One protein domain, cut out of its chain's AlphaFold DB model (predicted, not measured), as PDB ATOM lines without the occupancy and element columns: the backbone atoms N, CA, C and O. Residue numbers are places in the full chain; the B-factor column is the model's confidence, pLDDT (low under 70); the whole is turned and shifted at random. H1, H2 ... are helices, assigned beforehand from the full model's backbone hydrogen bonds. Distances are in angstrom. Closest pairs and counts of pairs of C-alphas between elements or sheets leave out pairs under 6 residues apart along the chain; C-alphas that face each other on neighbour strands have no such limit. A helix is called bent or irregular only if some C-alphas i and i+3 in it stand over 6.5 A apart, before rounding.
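Overview. This is residues 155 to 250 of the 367 residues of the protein "Carboxypeptidase" of Glarea lozoyensis (strain ATCC 74030 / MF5533) (UniProt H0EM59). Look first for one long helix, H4, that runs most of the length of the domain; H2 and H3, following each other nearly in line, pack along it, H3 beside its first half and H2 beside its later part. The short helix H1 packs on H2 and H4 at that same later part of H4, and residues 239 to 250 trail on from H4's end with no named element. You will find 96 printed residues with four named helices, H1 H2 H3 H4 along the chain, and no named strand; the class is all helix. The whole is loose, with a radius of gyration of the C-alphas of 15.7 A, and elongated, spanning 46 by 28 by 19 A.

Along the chain. Find C-alpha 158 at (111.421, 155.962, 153.451); there H1 begins, residues 158 to 164, 9.7 A from first to last C-alpha. Go on to C-alpha 175, where H2 begins, residues 175 to 186, 17.2 A long. From C-alpha 191 at (123.374, 159.557, 149.711), H3 runs over residues 191 to 205, 20.7 A. H4 holds residues 214 to 238, 35.9 A, and ends at C-alpha 238 at (115.116, 143.059, 160.837); it has a kink of 30 degrees near residue 229. H4 is neither bent nor irregular, but only just: C-alphas 230 and 233 are 6.5 A apart.

Arrangement. H2 and H4 are the hubs, each touching the three other helices, and H2, H3 and H4 form a bundle, helices set lengthwise together. H3 and H4, a helical hairpin, touch at a shallow tilt of 23 degrees, opposite ways; look for their closest C-alphas at Cys 198 and Cys 220, 4.6 A apart. H4 touches H2 with residues 227 to 234 alone, closest at the C-alphas of Ala 181 and Val 231, 4.5 A. H2 and H3 touch only at the corner by their link, closest at the C-alphas of Phe 185 and Cys 191, 4.7 A. H1 and H2, also a helical hairpin, touch at a shallow tilt of 15 degrees, closest at the C-alphas of Pro 160 and Ala 178, 4.9 A. H4 touches H1 with residues 231 to 235 alone, closest at the C-alphas of Tyr 159 and Met 232, 5.6 A. H1 and H3 are apart. In H1 and H3 every O i to N i+4 pair is within hydrogen-bond range; in H2 7 of 8 are, and in H4 15 of 21.

Size, cuts and confidence. The two C-alphas farthest apart are those of Asn 169 and Asp 212, 46.3 A. The printed part has no cut. The link from H2 to H3 is tight, those from H1 to H2 and from H3 to H4 are short. The mean pLDDT of the printed part is 96.8, and no printed residue is under 70.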
ATOM      1  N   GLN A 155     112.734 158.121 147.473       96.88
ATOM      2  CA  GLN A 155     112.352 156.834 148.056       96.88
ATOM      3  C   GLN A 155     113.310 156.336 149.145       96.88
ATOM      4  O   GLN A 155     112.837 155.757 150.123       96.88
ATOM      5  N   ALA A 156     114.624 156.578 149.040       97.19
ATOM      6  CA  ALA A 156     115.598 156.029 149.990       97.19
ATOM      7  C   ALA A 156     115.324 156.411 151.462       97.19
ATOM      8  O   ALA A 156     115.380 155.520 152.311       97.19
ATOM      9  N   PRO A 157     114.950 157.663 151.804       97.50
ATOM     10  CA  PRO A 157     114.632 158.044 153.186       97.50
ATOM     11  C   PRO A 157     113.469 157.261 153.800       97.50
ATOM     12  O   PRO A 157     113.386 157.135 155.023       97.50
ATOM     13  N   TYR A 158     112.569 156.722 152.971       97.31
ATOM     14  CA  TYR A 158     111.421 155.962 153.451       97.31
ATOM     15  C   TYR A 158     111.780 154.541 153.890       97.31
ATOM     16  O   TYR A 158     110.988 153.952 154.616       97.31
ATOM     17  N   TYR A 159     112.961 154.009 153.554       97.56
ATOM     18  CA  TYR A 159     113.407 152.709 154.074       97.56
ATOM     19  C   TYR A 159     113.486 152.699 155.610       97.56
ATOM     20  O   TYR A 159     112.734 151.947 156.235       97.56
ATOM     21  N   PRO A 160     114.314 153.542 156.263       97.69
ATOM     22  CA  PRO A 160     114.353 153.583 157.722       97.69
ATOM     23  C   PRO A 160     113.063 154.145 158.334       97.69
ATOM     24  O   PRO A 160     112.657 153.694 159.402       97.69
ATOM     25  N   ALA A 161     112.387 155.091 157.669       97.56
ATOM     26  CA  ALA A 161     111.155 155.673 158.200       97.56
ATOM     27  C   ALA A 161     110.011 154.651 158.262       97.56
ATOM     28  O   ALA A 161     109.359 154.529 159.295       97.56
ATOM     29  N   PHE A 162     109.792 153.884 157.189       97.19
ATOM     30  CA  PHE A 162     108.747 152.861 157.142       97.19
ATOM     31  C   PHE A 162     109.108 151.641 157.998       97.19
ATOM     32  O   PHE A 162     108.231 151.040 158.611       97.19
ATOM     33  N   ALA A 163     110.397 151.312 158.137       97.19
ATOM     34  CA  ALA A 163     110.833 150.275 159.069       97.19
ATOM     35  C   ALA A 163     110.430 150.583 160.523       97.19
ATOM     36  O   ALA A 163     110.090 149.666 161.262       97.19
ATOM     37  N   MET A 164     110.427 151.858 160.926       97.25
ATOM     38  CA  MET A 164     109.991 152.277 162.265       97.25
ATOM     39  C   MET A 164     108.488 152.548 162.353       97.25
ATOM     40  O   MET A 164     107.860 152.232 163.357       97.25
ATOM     41  N   ASN A 165     107.917 153.157 161.315       96.31
ATOM     42  CA  ASN A 165     106.534 153.614 161.283       96.31
ATOM     43  C   ASN A 165     105.836 153.103 160.017       96.31
ATOM     44  O   ASN A 165     105.740 153.798 159.003       96.31
ATOM     45  N   ASN A 166     105.365 151.861 160.086       95.00
ATOM     46  CA  ASN A 166     104.582 151.216 159.036       95.00
ATOM     47  C   ASN A 166     103.124 151.026 159.463       95.00
ATOM     48  O   ASN A 166     102.762 151.094 160.635       95.00
ATOM     49  N   SER A 167     102.287 150.702 158.481       93.50
ATOM     50  CA  SER A 167     100.860 150.432 158.671       93.50
ATOM     51  C   SER A 167     100.535 149.164 159.471       93.50
ATOM     52  O   SER A 167      99.359 148.910 159.709       93.50
ATOM     53  N   TYR A 168     101.533 148.368 159.866       92.81
ATOM     54  CA  TYR A 168     101.353 147.133 160.635       92.81
ATOM     55  C   TYR A 168     101.668 147.304 162.128       92.81
ATOM     56  O   TYR A 168     101.575 146.337 162.881       92.81
ATOM     57  N   ASN A 169     101.990 148.525 162.571       92.88
ATOM     58  CA  ASN A 169     102.184 148.886 163.978       92.88
ATOM     59  C   ASN A 169     103.269 148.066 164.705       92.88
ATOM     60  O   ASN A 169     103.120 147.747 165.884       92.88
ATOM     61  N   PHE A 170     104.372 147.741 164.024       95.12
ATOM     62  CA  PHE A 170     105.567 147.185 164.665       95.12
ATOM     63  C   PHE A 170     106.838 147.884 164.182       95.12
ATOM     64  O   PHE A 170     106.904 148.364 163.054       95.12
ATOM     65  N   GLU A 171     107.872 147.890 165.020       97.06
ATOM     66  CA  GLU A 171     109.201 148.380 164.651       97.06
ATOM     67  C   GLU A 171     110.007 147.231 164.034       97.06
ATOM     68  O   GLU A 171     110.320 146.242 164.698       97.06
ATOM     69  N   ALA A 172     110.311 147.327 162.741       96.31
ATOM     70  CA  ALA A 172     111.118 146.337 162.031       96.31
ATOM     71  C   ALA A 172     112.614 146.494 162.331       96.31
ATOM     72  O   ALA A 172     113.367 145.533 162.216       96.31
ATOM     73  N   LEU A 173     113.055 147.699 162.695       95.56
ATOM     74  CA  LEU A 173     114.460 148.032 162.887       95.56
ATOM     75  C   LEU A 173     114.693 148.608 164.285       95.56
ATOM     76  O   LEU A 173     113.807 149.203 164.886       95.56
ATOM     77  N   ASN A 174     115.911 148.467 164.802       95.69
ATOM     78  CA  ASN A 174     116.301 149.161 166.024       95.69
ATOM     79  C   ASN A 174     116.254 150.701 165.813       95.69
ATOM     80  O   ASN A 174     116.824 151.180 164.825       95.69
ATOM     81  N   PRO A 175     115.677 151.499 166.741       97.12
ATOM     82  CA  PRO A 175     115.543 152.954 166.579       97.12
ATOM     83  C   PRO A 175     116.861 153.700 166.326       97.12
ATOM     84  O   PRO A 175     116.914 154.644 165.531       97.12
ATOM     85  N   THR A 176     117.951 153.282 166.976       97.38
ATOM     86  CA  THR A 176     119.286 153.853 166.759       97.38
ATOM     87  C   THR A 176     119.787 153.517 165.361       97.38
ATOM     88  O   THR A 176     120.297 154.392 164.663       97.38
ATOM     89  N   ARG A 177     119.593 152.273 164.913       97.06
ATOM     90  CA  ARG A 177     119.979 151.835 163.568       97.06
ATOM     91  C   ARG A 177     119.205 152.584 162.479       97.06
ATOM     92  O   ARG A 177     119.823 153.037 161.517       97.06
ATOM     93  N   ALA A 178     117.902 152.790 162.668       97.69
ATOM     94  CA  ALA A 178     117.066 153.581 161.766       97.69
ATOM     95  C   ALA A 178     117.501 155.054 161.710       97.69
ATOM     96  O   ALA A 178     117.601 155.634 160.630       97.69
ATOM     97  N   SER A 179     117.820 155.644 162.865       97.69
ATOM     98  CA  SER A 179     118.278 157.036 162.960       97.69
ATOM     99  C   SER A 179     119.630 157.248 162.269       97.69
ATOM    100  O   SER A 179     119.815 158.246 161.575       97.69
ATOM    101  N   LEU A 180     120.562 156.294 162.402       97.69
ATOM    102  CA  LEU A 180     121.835 156.310 161.675       97.69
ATOM    103  C   LEU A 180     121.616 156.227 160.160       97.69
ATOM    104  O   LEU A 180     122.192 157.024 159.426       97.69
ATOM    105  N   ALA A 181     120.744 155.325 159.701       98.00
ATOM    106  CA  ALA A 181     120.423 155.180 158.282       98.00
ATOM    107  C   ALA A 181     119.779 156.449 157.692       98.00
ATOM    108  O   ALA A 181     120.172 156.914 156.621       98.00
ATOM    109  N   ALA A 182     118.841 157.064 158.421       97.88
ATOM    110  CA  ALA A 182     118.232 158.332 158.028       97.88
ATOM    111  C   ALA A 182     119.266 159.474 157.975       97.88
ATOM    112  O   ALA A 182     119.267 160.268 157.034       97.88
ATOM    113  N   ALA A 183     120.190 159.537 158.939       98.06
ATOM    114  CA  ALA A 183     121.266 160.525 158.941       98.06
ATOM    115  C   ALA A 183     122.232 160.336 157.758       98.06
ATOM    116  O   ALA A 183     122.637 161.322 157.143       98.06
ATOM    117  N   SER A 184     122.554 159.092 157.381       98.38
ATOM    118  CA  SER A 184     123.398 158.782 156.217       98.38
ATOM    119  C   SER A 184     122.819 159.270 154.885       98.38
ATOM    120  O   SER A 184     123.573 159.456 153.926       98.38
ATOM    121  N   PHE A 185     121.508 159.518 154.812       98.50
ATOM    122  CA  PHE A 185     120.905 160.119 153.629       98.50
ATOM    123  C   PHE A 185     121.269 161.602 153.477       98.50
ATOM    124  O   PHE A 185     121.754 162.010 152.420       98.50
ATOM    125  N   SER A 186     121.064 162.385 154.540       96.62
ATOM    126  CA  SER A 186     121.150 163.854 154.515       96.62
ATOM    127  C   SER A 186     122.500 164.426 154.958       96.62
ATOM    128  O   SER A 186     122.713 165.632 154.834       96.62
ATOM    129  N   ALA A 187     123.393 163.610 155.522       96.88
ATOM    130  CA  ALA A 187     124.705 164.067 155.973       96.88
ATOM    131  C   ALA A 187     125.527 164.674 154.816       96.88
ATOM    132  O   ALA A 187     125.350 164.280 153.661       96.88
ATOM    133  N   PRO A 188     126.471 165.591 155.097       97.06
ATOM    134  CA  PRO A 188     127.454 166.020 154.106       97.06
ATOM    135  C   PRO A 188     128.217 164.813 153.538       97.06
ATOM    136  O   PRO A 188     128.743 163.995 154.290       97.06
ATOM    137  N   GLY A 189     128.252 164.686 152.212       96.19
ATOM    138  CA  GLY A 189     128.780 163.508 151.515       96.19
ATOM    139  C   GLY A 189     127.887 162.261 151.600       96.19
ATOM    140  O   GLY A 189     128.316 161.180 151.204       96.19
ATOM    141  N   GLY A 190     126.665 162.394 152.117       97.44
ATOM    142  CA  GLY A 190     125.661 161.339 152.211       97.44
ATOM    143  C   GLY A 190     124.973 161.042 150.879       97.44
ATOM    144  O   GLY A 190     125.239 161.682 149.857       97.44
ATOM    145  N   CYS A 191     124.068 160.062 150.902       98.44
ATOM    146  CA  CYS A 191     123.374 159.557 149.711       98.44
ATOM    147  C   CYS A 191     122.775 160.683 148.848       98.44
ATOM    148  O   CYS A 191     123.055 160.744 147.653       98.44
ATOM    149  N   ALA A 192     122.043 161.632 149.443       98.44
ATOM    150  CA  ALA A 192     121.369 162.686 148.686       98.44
ATOM    151  C   ALA A 192     122.344 163.577 147.897       98.44
ATOM    152  O   ALA A 192     122.138 163.859 146.714       98.44
ATOM    153  N   GLN A 193     123.437 163.999 148.539       98.56
ATOM    154  CA  GLN A 193     124.451 164.830 147.893       98.56
ATOM    155  C   GLN A 193     125.185 164.055 146.796       98.56
ATOM    156  O   GLN A 193     125.427 164.603 145.721       98.56
ATOM    157  N   LEU A 194     125.513 162.783 147.041       98.69
ATOM    158  CA  LEU A 194     126.195 161.944 146.059       98.69
ATOM    159  C   LEU A 194     125.329 161.688 144.821       98.69
ATOM    160  O   LEU A 194     125.853 161.749 143.709       98.69
ATOM    161  N   ILE A 195     124.017 161.476 144.983       98.62
ATOM    162  CA  ILE A 195     123.093 161.370 143.844       98.62
ATOM    163  C   ILE A 195     123.097 162.673 143.039       98.62
ATOM    164  O   ILE A 195     123.224 162.639 141.815       98.62
ATOM    165  N   ALA A 196     123.015 163.831 143.702       98.31
ATOM    166  CA  ALA A 196     123.066 165.120 143.014       98.31
ATOM    167  C   ALA A 196     124.379 165.294 142.227       98.31
ATOM    168  O   ALA A 196     124.348 165.663 141.055       98.31
ATOM    169  N   THR A 197     125.524 164.953 142.829       98.38
ATOM    170  CA  THR A 197     126.830 164.976 142.154       98.38
ATOM    171  C   THR A 197     126.874 164.037 140.947       98.38
ATOM    172  O   THR A 197     127.323 164.457 139.881       98.38
ATOM    173  N   CYS A 198     126.377 162.804 141.082       98.62
ATOM    174  CA  CYS A 198     126.254 161.857 139.973       98.62
ATOM    175  C   CYS A 198     125.438 162.455 138.822       98.62
ATOM    176  O   CYS A 198     125.930 162.532 137.699       98.62
ATOM    177  N   ARG A 199     124.226 162.949 139.095       98.00
ATOM    178  CA  ARG A 199     123.323 163.473 138.059       98.00
ATOM    179  C   ARG A 199     123.872 164.729 137.381       98.00
ATOM    180  O   ARG A 199     123.720 164.881 136.173       98.00
ATOM    181  N   THR A 200     124.557 165.609 138.115       98.19
ATOM    182  CA  THR A 200     125.274 166.749 137.517       98.19
ATOM    183  C   THR A 200     126.419 166.288 136.613       98.19
ATOM    184  O   THR A 200     126.623 166.861 135.540       98.19
ATOM    185  N   ALA A 201     127.163 165.256 137.016       98.31
ATOM    186  CA  ALA A 201     128.233 164.692 136.200       98.31
ATOM    187  C   ALA A 201     127.680 164.043 134.922       98.31
ATOM    188  O   ALA A 201     128.175 164.355 133.845       98.31
ATOM    189  N   VAL A 202     126.605 163.248 135.018       98.25
ATOM    190  CA  VAL A 202     125.896 162.679 133.855       98.25
ATOM    191  C   VAL A 202     125.473 163.794 132.898       98.25
ATOM    192  O   VAL A 202     125.922 163.829 131.761       98.25
ATOM    193  N   ALA A 203     124.724 164.793 133.375       96.81
ATOM    194  CA  ALA A 203     124.209 165.863 132.517       96.81
ATOM    195  C   ALA A 203     125.294 166.701 131.810       96.81
ATOM    196  O   ALA A 203     125.021 167.302 130.774       96.81
ATOM    197  N   SER A 204     126.501 166.789 132.379       97.44
ATOM    198  CA  SER A 204     127.589 167.615 131.836       97.44
ATOM    199  C   SER A 204     128.605 166.843 131.000       97.44
ATOM    200  O   SER A 204     129.217 167.435 130.114       97.44
ATOM    201  N   GLN A 205     128.820 165.561 131.297       98.06
ATOM    202  CA  GLN A 205     129.922 164.775 130.733       98.06
ATOM    203  C   GLN A 205     129.451 163.524 129.986       98.06
ATOM    204  O   GLN A 205     130.162 163.089 129.092       98.06
ATOM    205  N   ASP A 206     128.278 162.979 130.313       97.31
ATOM    206  CA  ASP A 206     127.704 161.768 129.704       97.31
ATOM    207  C   ASP A 206     126.206 161.998 129.384       97.31
ATOM    208  O   ASP A 206     125.319 161.436 130.036       97.31
ATOM    209  N   PRO A 207     125.891 162.916 128.446       93.75
ATOM    210  CA  PRO A 207     124.517 163.354 128.188       93.75
ATOM    211  C   PRO A 207     123.639 162.285 127.521       93.75
ATOM    212  O   PRO A 207     122.421 162.317 127.694       93.75
ATOM    213  N   GLU A 208     124.238 161.337 126.793       91.88
ATOM    214  CA  GLU A 208     123.531 160.183 126.212       91.88
ATOM    215  C   GLU A 208     123.291 159.072 127.246       91.88
ATOM    216  O   GLU A 208     122.464 158.179 127.043       91.88
ATOM    217  N   ASN A 209     123.962 159.170 128.397       95.25
ATOM    218  CA  ASN A 209     123.827 158.286 129.540       95.25
ATOM    219  C   ASN A 209     124.135 156.813 129.211       95.25
ATOM    220  O   ASN A 209     123.503 155.887 129.739       95.25
ATOM    221  N   ASP A 210     125.105 156.592 128.328       94.12
ATOM    222  CA  ASP A 210     125.534 155.268 127.874       94.12
ATOM    223  C   ASP A 210     126.589 154.639 128.804       94.12
ATOM    224  O   ASP A 210     126.846 153.437 128.741       94.12
ATOM    225  N   GLY A 211     127.125 155.413 129.754       95.25
ATOM    226  CA  GLY A 211     128.074 154.916 130.738       95.25
ATOM    227  C   GLY A 211     129.470 154.693 130.162       95.25
ATOM    228  O   GLY A 211     130.191 153.826 130.665       95.25
ATOM    229  N   ASP A 212     129.872 155.444 129.139       94.56
ATOM    230  CA  ASP A 212     131.220 155.402 128.568       94.56
ATOM    231  C   ASP A 212     132.243 156.281 129.328       94.56
ATOM    232  O   ASP A 212     133.456 156.048 129.258       94.56
ATOM    233  N   VAL A 213     131.779 157.222 130.163       98.06
ATOM    234  CA  VAL A 213     132.650 158.100 130.961       98.06
ATOM    235  C   VAL A 213     132.968 157.501 132.333       98.06
ATOM    236  O   VAL A 213     132.206 157.604 133.298       98.06
ATOM    237  N   ALA A 214     134.177 156.949 132.474       98.00
ATOM    238  CA  ALA A 214     134.633 156.285 133.701       98.00
ATOM    239  C   ALA A 214     134.529 157.150 134.977       98.00
ATOM    240  O   ALA A 214     134.183 156.641 136.045       98.00
ATOM    241  N   ALA A 215     134.804 158.457 134.883       98.31
ATOM    242  CA  ALA A 215     134.697 159.373 136.022       98.31
ATOM    243  C   ALA A 215     133.238 159.563 136.485       98.31
ATOM    244  O   ALA A 215     132.969 159.551 137.689       98.31
ATOM    245  N   VAL A 216     132.296 159.664 135.539       98.62
ATOM    246  CA  VAL A 216     130.852 159.753 135.814       98.62
ATOM    247  C   VAL A 216     130.358 158.444 136.423       98.62
ATOM    248  O   VAL A 216     129.734 158.461 137.484       98.62
ATOM    249  N   ASN A 217     130.728 157.307 135.825       98.44
ATOM    250  CA  ASN A 217     130.411 155.978 136.354       98.44
ATOM    251  C   ASN A 217     130.864 155.832 137.804       98.44
ATOM    252  O   ASN A 217     130.108 155.354 138.646       98.44
ATOM    253  N   LYS A 218     132.076 156.302 138.131       98.56
ATOM    254  CA  LYS A 218     132.585 156.235 139.501       98.56
ATOM    255  C   LYS A 218     131.772 157.096 140.468       98.56
ATOM    256  O   LYS A 218     131.493 156.641 141.581       98.56
ATOM    257  N   ALA A 219     131.387 158.306 140.067       98.62
ATOM    258  CA  ALA A 219     130.546 159.182 140.882       98.62
ATOM    259  C   ALA A 219     129.170 158.547 141.151       98.62
ATOM    260  O   ALA A 219     128.733 158.476 142.300       98.62
ATOM    261  N   CYS A 220     128.534 158.003 140.113       98.69
ATOM    262  CA  CYS A 220     127.229 157.350 140.206       98.69
ATOM    263  C   CYS A 220     127.259 156.032 140.974       98.69
ATOM    264  O   CYS A 220     126.406 155.800 141.828       98.69
ATOM    265  N   GLN A 221     128.279 155.199 140.767       98.50
ATOM    266  CA  GLN A 221     128.487 153.995 141.569       98.50
ATOM    267  C   GLN A 221     128.667 154.350 143.050       98.50
ATOM    268  O   GLN A 221     128.122 153.673 143.917       98.50
ATOM    269  N   THR A 222     129.420 155.409 143.357       98.56
ATOM    270  CA  THR A 222     129.629 155.846 144.746       98.56
ATOM    271  C   THR A 222     128.315 156.291 145.388       98.56
ATOM    272  O   THR A 222     128.052 155.931 146.536       98.56
ATOM    273  N   ALA A 223     127.470 157.013 144.646       98.50
ATOM    274  CA  ALA A 223     126.122 157.359 145.087       98.50
ATOM    275  C   ALA A 223     125.290 156.102 145.377       98.50
ATOM    276  O   ALA A 223     124.836 155.932 146.507       98.50
ATOM    277  N   TYR A 224     125.200 155.185 144.410       97.88
ATOM    278  CA  TYR A 224     124.425 153.949 144.535       97.88
ATOM    279  C   TYR A 224     124.846 153.112 145.749       97.88
ATOM    280  O   TYR A 224     124.007 152.695 146.550       97.88
ATOM    281  N   LEU A 225     126.155 152.890 145.917       97.62
ATOM    282  CA  LEU A 225     126.687 152.118 147.038       97.62
ATOM    283  C   LEU A 225     126.411 152.812 148.373       97.62
ATOM    284  O   LEU A 225     126.015 152.142 149.320       97.62
ATOM    285  N   SER A 226     126.562 154.137 148.448       97.75
ATOM    286  CA  SER A 226     126.278 154.885 149.674       97.75
ATOM    287  C   SER A 226     124.800 154.799 150.064       97.75
ATOM    288  O   SER A 226     124.486 154.482 151.213       97.75
ATOM    289  N   CYS A 227     123.889 155.006 149.111       98.06
ATOM    290  CA  CYS A 227     122.448 154.897 149.329       98.06
ATOM    291  C   CYS A 227     122.050 153.480 149.750       98.06
ATOM    292  O   CYS A 227     121.413 153.282 150.787       98.06
ATOM    293  N   THR A 228     122.498 152.480 148.995       96.94
ATOM    294  CA  THR A 228     122.157 151.083 149.255       96.94
ATOM    295  C   THR A 228     122.719 150.622 150.594       96.94
ATOM    296  O   THR A 228     121.963 150.148 151.432       96.94
ATOM    297  N   GLN A 229     124.020 150.784 150.843       97.38
ATOM    298  CA  GLN A 229     124.679 150.219 152.027       97.38
ATOM    299  C   GLN A 229     124.321 150.953 153.320       97.38
ATOM    300  O   GLN A 229     124.170 150.313 154.360       97.38
ATOM    301  N   ASN A 230     124.185 152.281 153.267       97.81
ATOM    302  CA  ASN A 230     124.035 153.082 154.480       97.81
ATOM    303  C   ASN A 230     122.584 153.446 154.792       97.81
ATOM    304  O   ASN A 230     122.282 153.691 155.956       97.81
ATOM    305  N   VAL A 231     121.688 153.477 153.797       98.31
ATOM    306  CA  VAL A 231     120.287 153.893 153.993       98.31
ATOM    307  C   VAL A 231     119.322 152.709 153.889       98.31
ATOM    308  O   VAL A 231     118.472 152.546 154.762       98.31
ATOM    309  N   MET A 232     119.458 151.858 152.864       97.38
ATOM    310  CA  MET A 232     118.476 150.798 152.566       97.38
ATOM    311  C   MET A 232     118.805 149.443 153.215       97.38
ATOM    312  O   MET A 232     117.964 148.833 153.875       97.38
ATOM    313  N   GLN A 233     120.045 148.971 153.065       96.50
ATOM    314  CA  GLN A 233     120.527 147.689 153.589       96.50
ATOM    315  C   GLN A 233     120.431 147.527 155.112       96.50
ATOM    316  O   GLN A 233     120.230 146.392 155.534       96.50
ATOM    317  N   PRO A 234     120.472 148.581 155.958       97.69
ATOM    318  CA  PRO A 234     120.200 148.424 157.387       97.69
ATOM    319  C   PRO A 234     118.876 147.713 157.700       97.69
ATOM    320  O   PRO A 234     118.773 147.078 158.740       97.69
ATOM    321  N   TYR A 235     117.884 147.750 156.801       97.38
ATOM    322  CA  TYR A 235     116.646 146.980 156.957       97.38
ATOM    323  C   TYR A 235     116.875 145.459 157.083       97.38
ATOM    324  O   TYR A 235     116.077 144.795 157.743       97.38
ATOM    325  N   ALA A 236     117.960 144.900 156.532       95.69
ATOM    326  CA  ALA A 236     118.286 143.475 156.654       95.69
ATOM    327  C   ALA A 236     118.419 143.017 158.117       95.69
ATOM    328  O   ALA A 236     118.106 141.866 158.422       95.69
ATOM    329  N   ASP A 237     118.810 143.918 159.029       95.56
ATOM    330  CA  ASP A 237     118.936 143.637 160.466       95.56
ATOM    331  C   ASP A 237     117.589 143.207 161.095       95.56
ATOM    332  O   ASP A 237     117.568 142.601 162.166       95.56
ATOM    333  N   SER A 238     116.461 143.487 160.427       95.94
ATOM    334  CA  SER A 238     115.116 143.059 160.837       95.94
ATOM    335  C   SER A 238     114.871 141.549 160.712       95.94
ATOM    336  O   SER A 238     113.934 141.028 161.320       95.94
ATOM    337  N   GLY A 239     115.656 140.847 159.884       96.06
ATOM    338  CA  GLY A 239     115.399 139.455 159.504       96.06
ATOM    339  C   GLY A 239     114.131 139.255 158.660       96.06
ATOM    340  O   GLY A 239     113.668 138.121 158.522       96.06
ATOM    341  N   ARG A 240     113.546 140.331 158.121       95.56
ATOM    342  CA  ARG A 240     112.305 140.319 157.335       95.56
ATOM    343  C   ARG A 240     112.560 140.485 155.843       95.56
ATOM    344  O   ARG A 240     113.625 140.933 155.420       95.56
ATOM    345  N   SER A 241     111.577 140.085 155.043       95.44
ATOM    346  CA  SER A 241     111.646 140.171 153.587       95.44
ATOM    347  C   SER A 241     111.580 141.625 153.117       95.44
ATOM    348  O   SER A 241     110.705 142.386 153.523       95.44
ATOM    349  N   TYR A 242     112.475 142.007 152.201       94.56
ATOM    350  CA  TYR A 242     112.373 143.282 151.477       94.56
ATOM    351  C   TYR A 242     111.121 143.351 150.595       94.56
ATOM    352  O   TYR A 242     110.692 144.440 150.217       94.56
ATOM    353  N   TYR A 243     110.561 142.189 150.250       95.06
ATOM    354  CA  TYR A 243     109.433 142.063 149.340       95.06
ATOM    355  C   TYR A 243     108.090 141.946 150.068       95.06
ATOM    356  O   TYR A 243     107.057 142.237 149.467       95.06
ATOM    357  N   ASP A 244     108.101 141.588 151.353       95.88
ATOM    358  CA  ASP A 244     106.942 141.652 152.240       95.88
ATOM    359  C   ASP A 244     107.387 141.870 153.694       95.88
ATOM    360  O   ASP A 244     107.921 140.979 154.355       95.88
ATOM    361  N   ILE A 245     107.116 143.064 154.223       95.31
ATOM    362  CA  ILE A 245     107.496 143.439 155.590       95.31
ATOM    363  C   ILE A 245     106.870 142.510 156.648       95.31
ATOM    364  O   ILE A 245     107.401 142.374 157.753       95.31
ATOM    365  N   THR A 246     105.748 141.857 156.343       94.56
ATOM    366  CA  THR A 246     105.049 140.961 157.269       94.56
ATOM    367  C   THR A 246     105.724 139.592 157.378       94.56
ATOM    368  O   THR A 246     105.583 138.934 158.412       94.56
ATOM    369  N   HIS A 247     106.544 139.205 156.396       95.12
ATOM    370  CA  HIS A 247     107.237 137.920 156.344       95.12
ATOM    371  C   HIS A 247     108.651 137.984 156.943       95.12
ATOM    372  O   HIS A 247     109.402 138.942 156.746       95.12
ATOM    373  N   PHE A 248     109.039 136.923 157.657       94.81
ATOM    374  CA  PHE A 248     110.428 136.677 158.052       94.81
ATOM    375  C   PHE A 248     111.164 135.884 156.970       94.81
ATOM    376  O   PHE A 248     110.553 135.116 156.232       94.81
ATOM    377  N   LEU A 249     112.483 136.049 156.896       91.44
ATOM    378  CA  LEU A 249     113.327 135.264 156.001       91.44
ATOM    379  C   LEU A 249     113.568 133.841 156.557       91.44
ATOM    380  O   LEU A 249     113.737 133.688 157.769       91.44
ATOM    381  N   PRO A 250     113.666 132.807 155.693       91.94
ATOM    382  CA  PRO A 250     113.498 132.859 154.239       91.94
ATOM    383  C   PRO A 250     112.023 132.998 153.827       91.94
ATOM    384  O   PRO A 250     111.164 132.271 154.318       91.94
TER     385      PRO A 250